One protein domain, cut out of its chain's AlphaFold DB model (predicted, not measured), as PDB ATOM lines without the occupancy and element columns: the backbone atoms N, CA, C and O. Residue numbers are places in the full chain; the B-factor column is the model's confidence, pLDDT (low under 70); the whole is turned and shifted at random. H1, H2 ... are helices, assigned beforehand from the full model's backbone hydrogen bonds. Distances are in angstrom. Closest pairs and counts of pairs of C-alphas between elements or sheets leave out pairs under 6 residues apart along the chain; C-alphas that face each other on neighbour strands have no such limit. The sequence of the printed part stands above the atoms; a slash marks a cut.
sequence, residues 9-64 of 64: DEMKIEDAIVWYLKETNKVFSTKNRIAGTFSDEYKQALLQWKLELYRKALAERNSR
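Overview. This is residues 9 to 64 of the 64 residues of an uncharacterized protein of Cytobacillus oceanisediminis (UniProt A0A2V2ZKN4). The longest helix, H3, and H1 run side by side in opposite ways, and the short helix H2 sits in the turn that joins them at one end. Residues 29 to 35, of which 30 to 34 belong to H2, stick out there. The printed part has 56 residues, with three named helices in the order H1, H2, H3 and no named strand, an all-helix class. It is a loose rod, with a radius of gyration of the C-alphas of 13.4 A and spans of 45 by 18 by 16 A.

Along the chain. H3, residues 40 to 62, measures 33.3 A and ends with C-alpha 62 at (132.070, 204.823, 86.519). H1, residues 13 to 28, measures 22.1 A and begins with C-alpha 13 at (140.406, 193.083, 87.609). H2 is residues 30 to 34, 6.2 A long.

Arrangement. H3 touches H1 at a shallow tilt of 20 degrees, opposite ways; their closest C-alphas, of Ala 57 and Ile 13, are 6.7 A apart. H2 is close to H1 but not clearly touching; their closest C-alphas, of Arg 33 and Val 27, are 7.1 A apart. H2 and H3 are apart. In H1, H2 and H3 every O i to N i+4 pair is within hydrogen-bond range.

Size, cuts and confidence. The C-alphas farthest apart, of Ala 35 and Arg 64, are 45.3 A apart. The printed part has no cut, both links are tight, and no printed residue is under 70 in pLDDT.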
ATOM      1  N   ASP A   9     147.712 198.104  86.749       88.12
ATOM      2  CA  ASP A   9     147.208 198.696  85.508       88.12
ATOM      3  C   ASP A   9     147.265 197.709  84.338       88.12
ATOM      4  O   ASP A   9     146.346 197.672  83.519       88.12
ATOM      5  N   GLU A  10     148.252 196.814  84.344       91.75
ATOM      6  CA  GLU A  10     148.457 195.779  83.325       91.75
ATOM      7  C   GLU A  10     147.591 194.522  83.540       91.75
ATOM      8  O   GLU A  10     147.431 193.715  82.625       91.75
ATOM      9  N   MET A  11     146.997 194.343  84.726       93.44
ATOM     10  CA  MET A  11     146.176 193.168  85.050       93.44
ATOM     11  C   MET A  11     144.684 193.385  84.776       93.44
ATOM     12  O   MET A  11     144.134 194.459  85.027       93.44
ATOM     13  N   LYS A  12     143.962 192.332  84.371       94.06
ATOM     14  CA  LYS A  12     142.492 192.337  84.458       94.06
ATOM     15  C   LYS A  12     142.064 192.350  85.929       94.06
ATOM     16  O   LYS A  12     142.736 191.766  86.777       94.06
ATOM     17  N   ILE A  13     140.924 192.979  86.230       93.44
ATOM     18  CA  ILE A  13     140.406 193.083  87.609       93.44
ATOM     19  C   ILE A  13     140.233 191.692  88.242       93.44
ATOM     20  O   ILE A  13     140.620 191.491  89.389       93.44
ATOM     21  N   GLU A  14     139.709 190.718  87.496       94.25
ATOM     22  CA  GLU A  14     139.521 189.341  87.974       94.25
ATOM     23  C   GLU A  14     140.854 188.665  88.332       94.25
ATOM     24  O   GLU A  14     140.997 188.117  89.428       94.25
ATOM     25  N   ASP A  15     141.858 188.778  87.459       95.81
ATOM     26  CA  ASP A  15     143.197 188.221  87.687       95.81
ATOM     27  C   ASP A  15     143.870 188.864  88.907       95.81
ATOM     28  O   ASP A  15     144.502 188.182  89.717       95.81
ATOM     29  N   ALA A  16     143.692 190.177  89.070       94.69
ATOM     30  CA  ALA A  16     144.198 190.933  90.206       94.69
ATOM     31  C   ALA A  16     143.552 190.481  91.531       94.69
ATOM     32  O   ALA A  16     144.252 190.289  92.530       94.69
ATOM     33  N   ILE A  17     142.236 190.230  91.542       93.88
ATOM     34  CA  ILE A  17     141.529 189.669  92.704       93.88
ATOM     35  C   ILE A  17     142.090 188.285  93.053       93.88
ATOM     36  O   ILE A  17     142.411 188.025  94.216       93.88
ATOM     37  N   VAL A  18     142.241 187.398  92.064       95.81
ATOM     38  CA  VAL A  18     142.757 186.038  92.283       95.81
ATOM     39  C   VAL A  18     144.185 186.069  92.826       95.81
ATOM     40  O   VAL A  18     144.498 185.326  93.762       95.81
ATOM     41  N   TRP A  19     145.048 186.927  92.277       95.44
ATOM     42  CA  TRP A  19     146.412 187.101  92.769       95.44
ATOM     43  C   TRP A  19     146.425 187.559  94.233       95.44
ATOM     44  O   TRP A  19     147.054 186.912  95.073       95.44
ATOM     45  N   TYR A  20     145.655 188.599  94.565       94.69
ATOM     46  CA  TYR A  20     145.571 189.127  95.927       94.69
ATOM     47  C   TYR A  20     145.074 188.089  96.936       94.69
ATOM     48  O   TYR A  20     145.613 187.973  98.039       94.69
ATOM     49  N   LEU A  21     144.067 187.290  96.571       94.19
ATOM     50  CA  LEU A  21     143.551 186.225  97.434       94.19
ATOM     51  C   LEU A  21     144.593 185.128  97.683       94.19
ATOM     52  O   LEU A  21     144.717 184.632  98.804       94.19
ATOM     53  N   LYS A  22     145.377 184.755  96.666       94.06
ATOM     54  CA  LYS A  22     146.476 183.792  96.834       94.06
ATOM     55  C   LYS A  22     147.561 184.345  97.753       94.06
ATOM     56  O   LYS A  22     148.000 183.644  98.668       94.06
ATOM     57  N   GLU A  23     147.959 185.596  97.545       93.94
ATOM     58  CA  GLU A  23     149.041 186.206  98.316       93.94
ATOM     59  C   GLU A  23     148.630 186.450  99.773       93.94
ATOM     60  O   GLU A  23     149.376 186.121 100.693       93.94
ATOM     61  N   THR A  24     147.400 186.907 100.022       92.06
ATOM     62  CA  THR A  24     146.871 187.040 101.389       92.06
ATOM     63  C   THR A  24     146.771 185.695 102.103       92.06
ATOM     64  O   THR A  24     147.227 185.584 103.239       92.06
ATOM     65  N   ASN A  25     146.269 184.644 101.448       92.25
ATOM     66  CA  ASN A  25     146.237 183.303 102.041       92.25
ATOM     67  C   ASN A  25     147.634 182.802 102.420       92.25
ATOM     68  O   ASN A  25     147.811 182.194 103.475       92.25
ATOM     69  N   LYS A  26     148.648 183.086 101.600       91.31
ATOM     70  CA  LYS A  26     150.041 182.757 101.912       91.31
ATOM     71  C   LYS A  26     150.538 183.540 103.129       91.31
ATOM     72  O   LYS A  26     151.058 182.925 104.064       91.31
ATOM     73  N   VAL A  27     150.355 184.861 103.146       89.19
ATOM     74  CA  VAL A  27     150.820 185.755 104.224       89.19
ATOM     75  C   VAL A  27     150.172 185.426 105.560       89.19
ATOM     76  O   VAL A  27     150.859 185.310 106.573       89.19
ATOM     77  N   PHE A  28     148.854 185.245 105.557       86.50
ATOM     78  CA  PHE A  28     148.057 185.038 106.763       86.50
ATOM     79  C   PHE A  28     147.841 183.563 107.104       86.50
ATOM     80  O   PHE A  28     147.144 183.260 108.073       86.50
ATOM     81  N   SER A  29     148.460 182.636 106.364       90.94
ATOM     82  CA  SER A  29     148.462 181.227 106.749       90.94
ATOM     83  C   SER A  29     149.029 181.064 108.161       90.94
ATOM     84  O   SER A  29     150.024 181.692 108.535       90.94
ATOM     85  N   THR A  30     148.420 180.176 108.950       83.69
ATOM     86  CA  THR A  30     148.831 179.904 110.336       83.69
ATOM     87  C   THR A  30     150.327 179.605 110.442       83.69
ATOM     88  O   THR A  30     150.987 180.100 111.352       83.69
ATOM     89  N   LYS A  31     150.875 178.868 109.466       87.38
ATOM     90  CA  LYS A  31     152.301 178.535 109.371       87.38
ATOM     91  C   LYS A  31     153.186 179.785 109.307       87.38
ATOM     92  O   LYS A  31     154.072 179.943 110.140       87.38
ATOM     93  N   ASN A  32     152.932 180.677 108.351       85.12
ATOM     94  CA  ASN A  32     153.770 181.861 108.133       85.12
ATOM     95  C   ASN A  32     153.545 182.939 109.201       85.12
ATOM     96  O   ASN A  32     154.463 183.698 109.511       85.12
ATOM     97  N   ARG A  33     152.350 182.973 109.805       79.69
ATOM     98  CA  ARG A  33     152.043 183.852 110.938       79.69
ATOM     99  C   ARG A  33     152.853 183.484 112.180       79.69
ATOM    100  O   ARG A  33     153.449 184.369 112.780       79.69
ATOM    101  N   ILE A  34     152.884 182.203 112.556       78.12
ATOM    102  CA  ILE A  34     153.652 181.725 113.722       78.12
ATOM    103  C   ILE A  34     155.154 181.916 113.491       78.12
ATOM    104  O   ILE A  34     155.869 182.321 114.399       78.12
ATOM    105  N   ALA A  35     155.618 181.663 112.267       84.75
ATOM    106  CA  ALA A  35     157.024 181.796 111.905       84.75
ATOM    107  C   ALA A  35     157.496 183.252 111.722       84.75
ATOM    108  O   ALA A  35     158.679 183.465 111.473       84.75
ATOM    109  N   GLY A  36     156.599 184.249 111.788       83.44
ATOM    110  CA  GLY A  36     156.955 185.656 111.568       83.44
ATOM    111  C   GLY A  36     157.557 185.929 110.184       83.44
ATOM    112  O   GLY A  36     158.377 186.827 110.038       83.44
ATOM    113  N   THR A  37     157.186 185.142 109.167       86.44
ATOM    114  CA  THR A  37     157.875 185.110 107.861       86.44
ATOM    115  C   THR A  37     157.739 186.403 107.056       86.44
ATOM    116  O   THR A  37     158.614 186.723 106.256       86.44
ATOM    117  N   PHE A  38     156.646 187.145 107.242       87.12
ATOM    118  CA  PHE A  38     156.378 188.387 106.516       87.12
ATOM    119  C   PHE A  38     156.453 189.583 107.452       87.12
ATOM    120  O   PHE A  38     155.782 189.601 108.491       87.12
ATOM    121  N   SER A  39     157.223 190.591 107.040       89.88
ATOM    122  CA  SER A  39     157.337 191.853 107.765       89.88
ATOM    123  C   SER A  39     156.021 192.632 107.740       89.88
ATOM    124  O   SER A  39     155.148 192.401 106.891       89.88
ATOM    125  N   ASP A  40     155.860 193.564 108.673       89.00
ATOM    126  CA  ASP A  40     154.667 194.408 108.701       89.00
ATOM    127  C   ASP A  40     154.633 195.371 107.510       89.00
ATOM    128  O   ASP A  40     153.560 195.618 106.963       89.00
ATOM    129  N   GLU A  41     155.789 195.810 107.006       90.81
ATOM    130  CA  GLU A  41     155.891 196.599 105.774       90.81
ATOM    131  C   GLU A  41     155.358 195.828 104.563       90.81
ATOM    132  O   GLU A  41     154.665 196.414 103.735       90.81
ATOM    133  N   TYR A  42     155.609 194.515 104.470       91.56
ATOM    134  CA  TYR A  42     155.050 193.684 103.398       91.56
ATOM    135  C   TYR A  42     153.521 193.641 103.462       91.56
ATOM    136  O   TYR A  42     152.839 193.803 102.450       91.56
ATOM    137  N   LYS A  43     152.967 193.455 104.668       90.75
ATOM    138  CA  LYS A  43     151.512 193.425 104.889       90.75
ATOM    139  C   LYS A  43     150.875 194.772 104.552       90.75
ATOM    140  O   LYS A  43     149.811 194.802 103.938       90.75
ATOM    141  N   GLN A  44     151.530 195.874 104.917       92.31
ATOM    142  CA  GLN A  44     151.083 197.223 104.570       92.31
ATOM    143  C   GLN A  44     151.140 197.469 103.065       92.31
ATOM    144  O   GLN A  44     150.192 198.002 102.493       92.31
ATOM    145  N   ALA A  45     152.206 197.032 102.404       92.56
ATOM    146  CA  ALA A  45     152.329 197.155 100.961       92.56
ATOM    147  C   ALA A  45     151.228 196.341 100.243       92.56
ATOM    148  O   ALA A  45     150.609 196.842  99.305       92.56
ATOM    149  N   LEU A  46     150.899 195.139 100.732       93.62
ATOM    150  CA  LEU A  46     149.790 194.328 100.213       93.62
ATOM    151  C   LEU A  46     148.425 195.020 100.405       93.62
ATOM    152  O   LEU A  46     147.553 194.940  99.538       93.62
ATOM    153  N   LEU A  47     148.239 195.736 101.519       93.19
ATOM    154  CA  LEU A  47     147.040 196.542 101.762       93.19
ATOM    155  C   LEU A  47     146.939 197.728 100.792       93.19
ATOM    156  O   LEU A  47     145.854 197.982 100.271       93.19
ATOM    157  N   GLN A  48     148.043 198.429 100.522       94.50
ATOM    158  CA  GLN A  48     148.069 199.517  99.534       94.50
ATOM    159  C   GLN A  48     147.723 199.006  98.136       94.50
ATOM    160  O   GLN A  48     146.854 199.570  97.472       94.50
ATOM    161  N   TRP A  49     148.298 197.870  97.744       94.94
ATOM    162  CA  TRP A  49     147.986 197.214  96.476       94.94
ATOM    163  C   TRP A  49     146.479 196.902  96.345       94.94
ATOM    164  O   TRP A  49     145.856 197.165  95.319       94.94
ATOM    165  N   LYS A  50     145.824 196.432  97.419       94.94
ATOM    166  CA  LYS A  50     144.362 196.225  97.436       94.94
ATOM    167  C   LYS A  50     143.576 197.518  97.184       94.94
ATOM    168  O   LYS A  50     142.545 197.491  96.510       94.94
ATOM    169  N   LEU A  51     144.012 198.637  97.766       95.50
ATOM    170  CA  LEU A  51     143.341 199.929  97.598       95.50
ATOM    171  C   LEU A  51     143.424 200.414  96.149       95.50
ATOM    172  O   LEU A  51     142.444 200.943  95.627       95.50
ATOM    173  N   GLU A  52     144.554 200.197  95.485       94.81
ATOM    174  CA  GLU A  52     144.723 200.499  94.063       94.81
ATOM    175  C   GLU A  52     143.811 199.638  93.182       94.81
ATOM    176  O   GLU A  52     143.123 200.171  92.308       94.81
ATOM    177  N   LEU A  53     143.680 198.340  93.477       94.69
ATOM    178  CA  LEU A  53     142.714 197.472  92.797       94.69
ATOM    179  C   LEU A  53     141.274 197.986  92.963       94.69
ATOM    180  O   LEU A  53     140.509 198.022  91.998       94.69
ATOM    181  N   TYR A  54     140.902 198.427  94.168       94.12
ATOM    182  CA  TYR A  54     139.582 199.015  94.412       94.12
ATOM    183  C   TYR A  54     139.365 200.298  93.598       94.12
ATOM    184  O   TYR A  54     138.299 200.473  93.008       94.12
ATOM    185  N   ARG A  55     140.377 201.173  93.514       94.88
ATOM    186  CA  ARG A  55     140.322 202.383  92.676       94.88
ATOM    187  C   ARG A  55     140.117 202.035  91.205       94.88
ATOM    188  O   ARG A  55     139.241 202.623  90.577       94.88
ATOM    189  N   LYS A  56     140.858 201.053  90.681       93.00
ATOM    190  CA  LYS A  56     140.706 200.577  89.299       93.00
ATOM    191  C   LYS A  56     139.298 200.042  89.035       93.00
ATOM    192  O   LYS A  56     138.663 200.435  88.063       93.00
ATOM    193  N   ALA A  57     138.783 199.193  89.924       92.88
ATOM    194  CA  ALA A  57     137.441 198.631  89.791       92.88
ATOM    195  C   ALA A  57     136.339 199.703  89.852       92.88
ATOM    196  O   ALA A  57     135.351 199.623  89.123       92.88
ATOM    197  N   LEU A  58     136.510 200.724  90.696       94.31
ATOM    198  CA  LEU A  58     135.579 201.847  90.775       94.31
ATOM    199  C   LEU A  58     135.623 202.721  89.513       94.31
ATOM    200  O   LEU A  58     134.571 203.131  89.028       94.31
ATOM    201  N   ALA A  59     136.814 202.980  88.969       93.06
ATOM    202  CA  ALA A  59     136.977 203.732  87.726       93.06
ATOM    203  C   ALA A  59     136.302 203.023  86.539       93.06
ATOM    204  O   ALA A  59     135.531 203.655  85.826       93.06
ATOM    205  N   GLU A  60     136.509 201.710  86.398       91.38
ATOM    206  CA  GLU A  60     135.867 200.862  85.376       91.38
ATOM    207  C   GLU A  60     134.337 200.824  85.508       91.38
ATOM    208  O   GLU A  60     133.613 200.689  84.526       91.38
ATOM    209  N   ARG A  61     133.814 200.929  86.735       90.38
ATOM    210  CA  ARG A  61     132.369 201.022  86.964       90.38
ATOM    211  C   ARG A  61     131.811 202.375  86.527       90.38
ATOM    212  O   ARG A  61     130.718 202.414  85.982       90.38
ATOM    213  N   ASN A  62     132.523 203.462  86.814       90.19
ATOM    214  CA  ASN A  62     132.070 204.823  86.519       90.19
ATOM    215  C   ASN A  62     132.245 205.216  85.043       90.19
ATOM    216  O   ASN A  62     131.700 206.232  84.625       90.19
ATOM    217  N   SER A  63     133.025 204.455  84.270       83.62
ATOM    218  CA  SER A  63     133.204 204.646  82.826       83.62
ATOM    219  C   SER A  63     132.145 203.941  81.966       83.62
ATOM    220  O   SER A  63     132.185 204.081  80.744       83.62
ATOM    221  N   ARG A  64     131.226 203.185  82.582       70.56
ATOM    222  CA  ARG A  64     130.098 202.495  81.935       70.56
ATOM    223  C   ARG A  64     128.808 203.284  82.092       70.56
ATOM    224  O   ARG A  64     128.026 203.276  81.118       70.56
TER     225      ARG A  64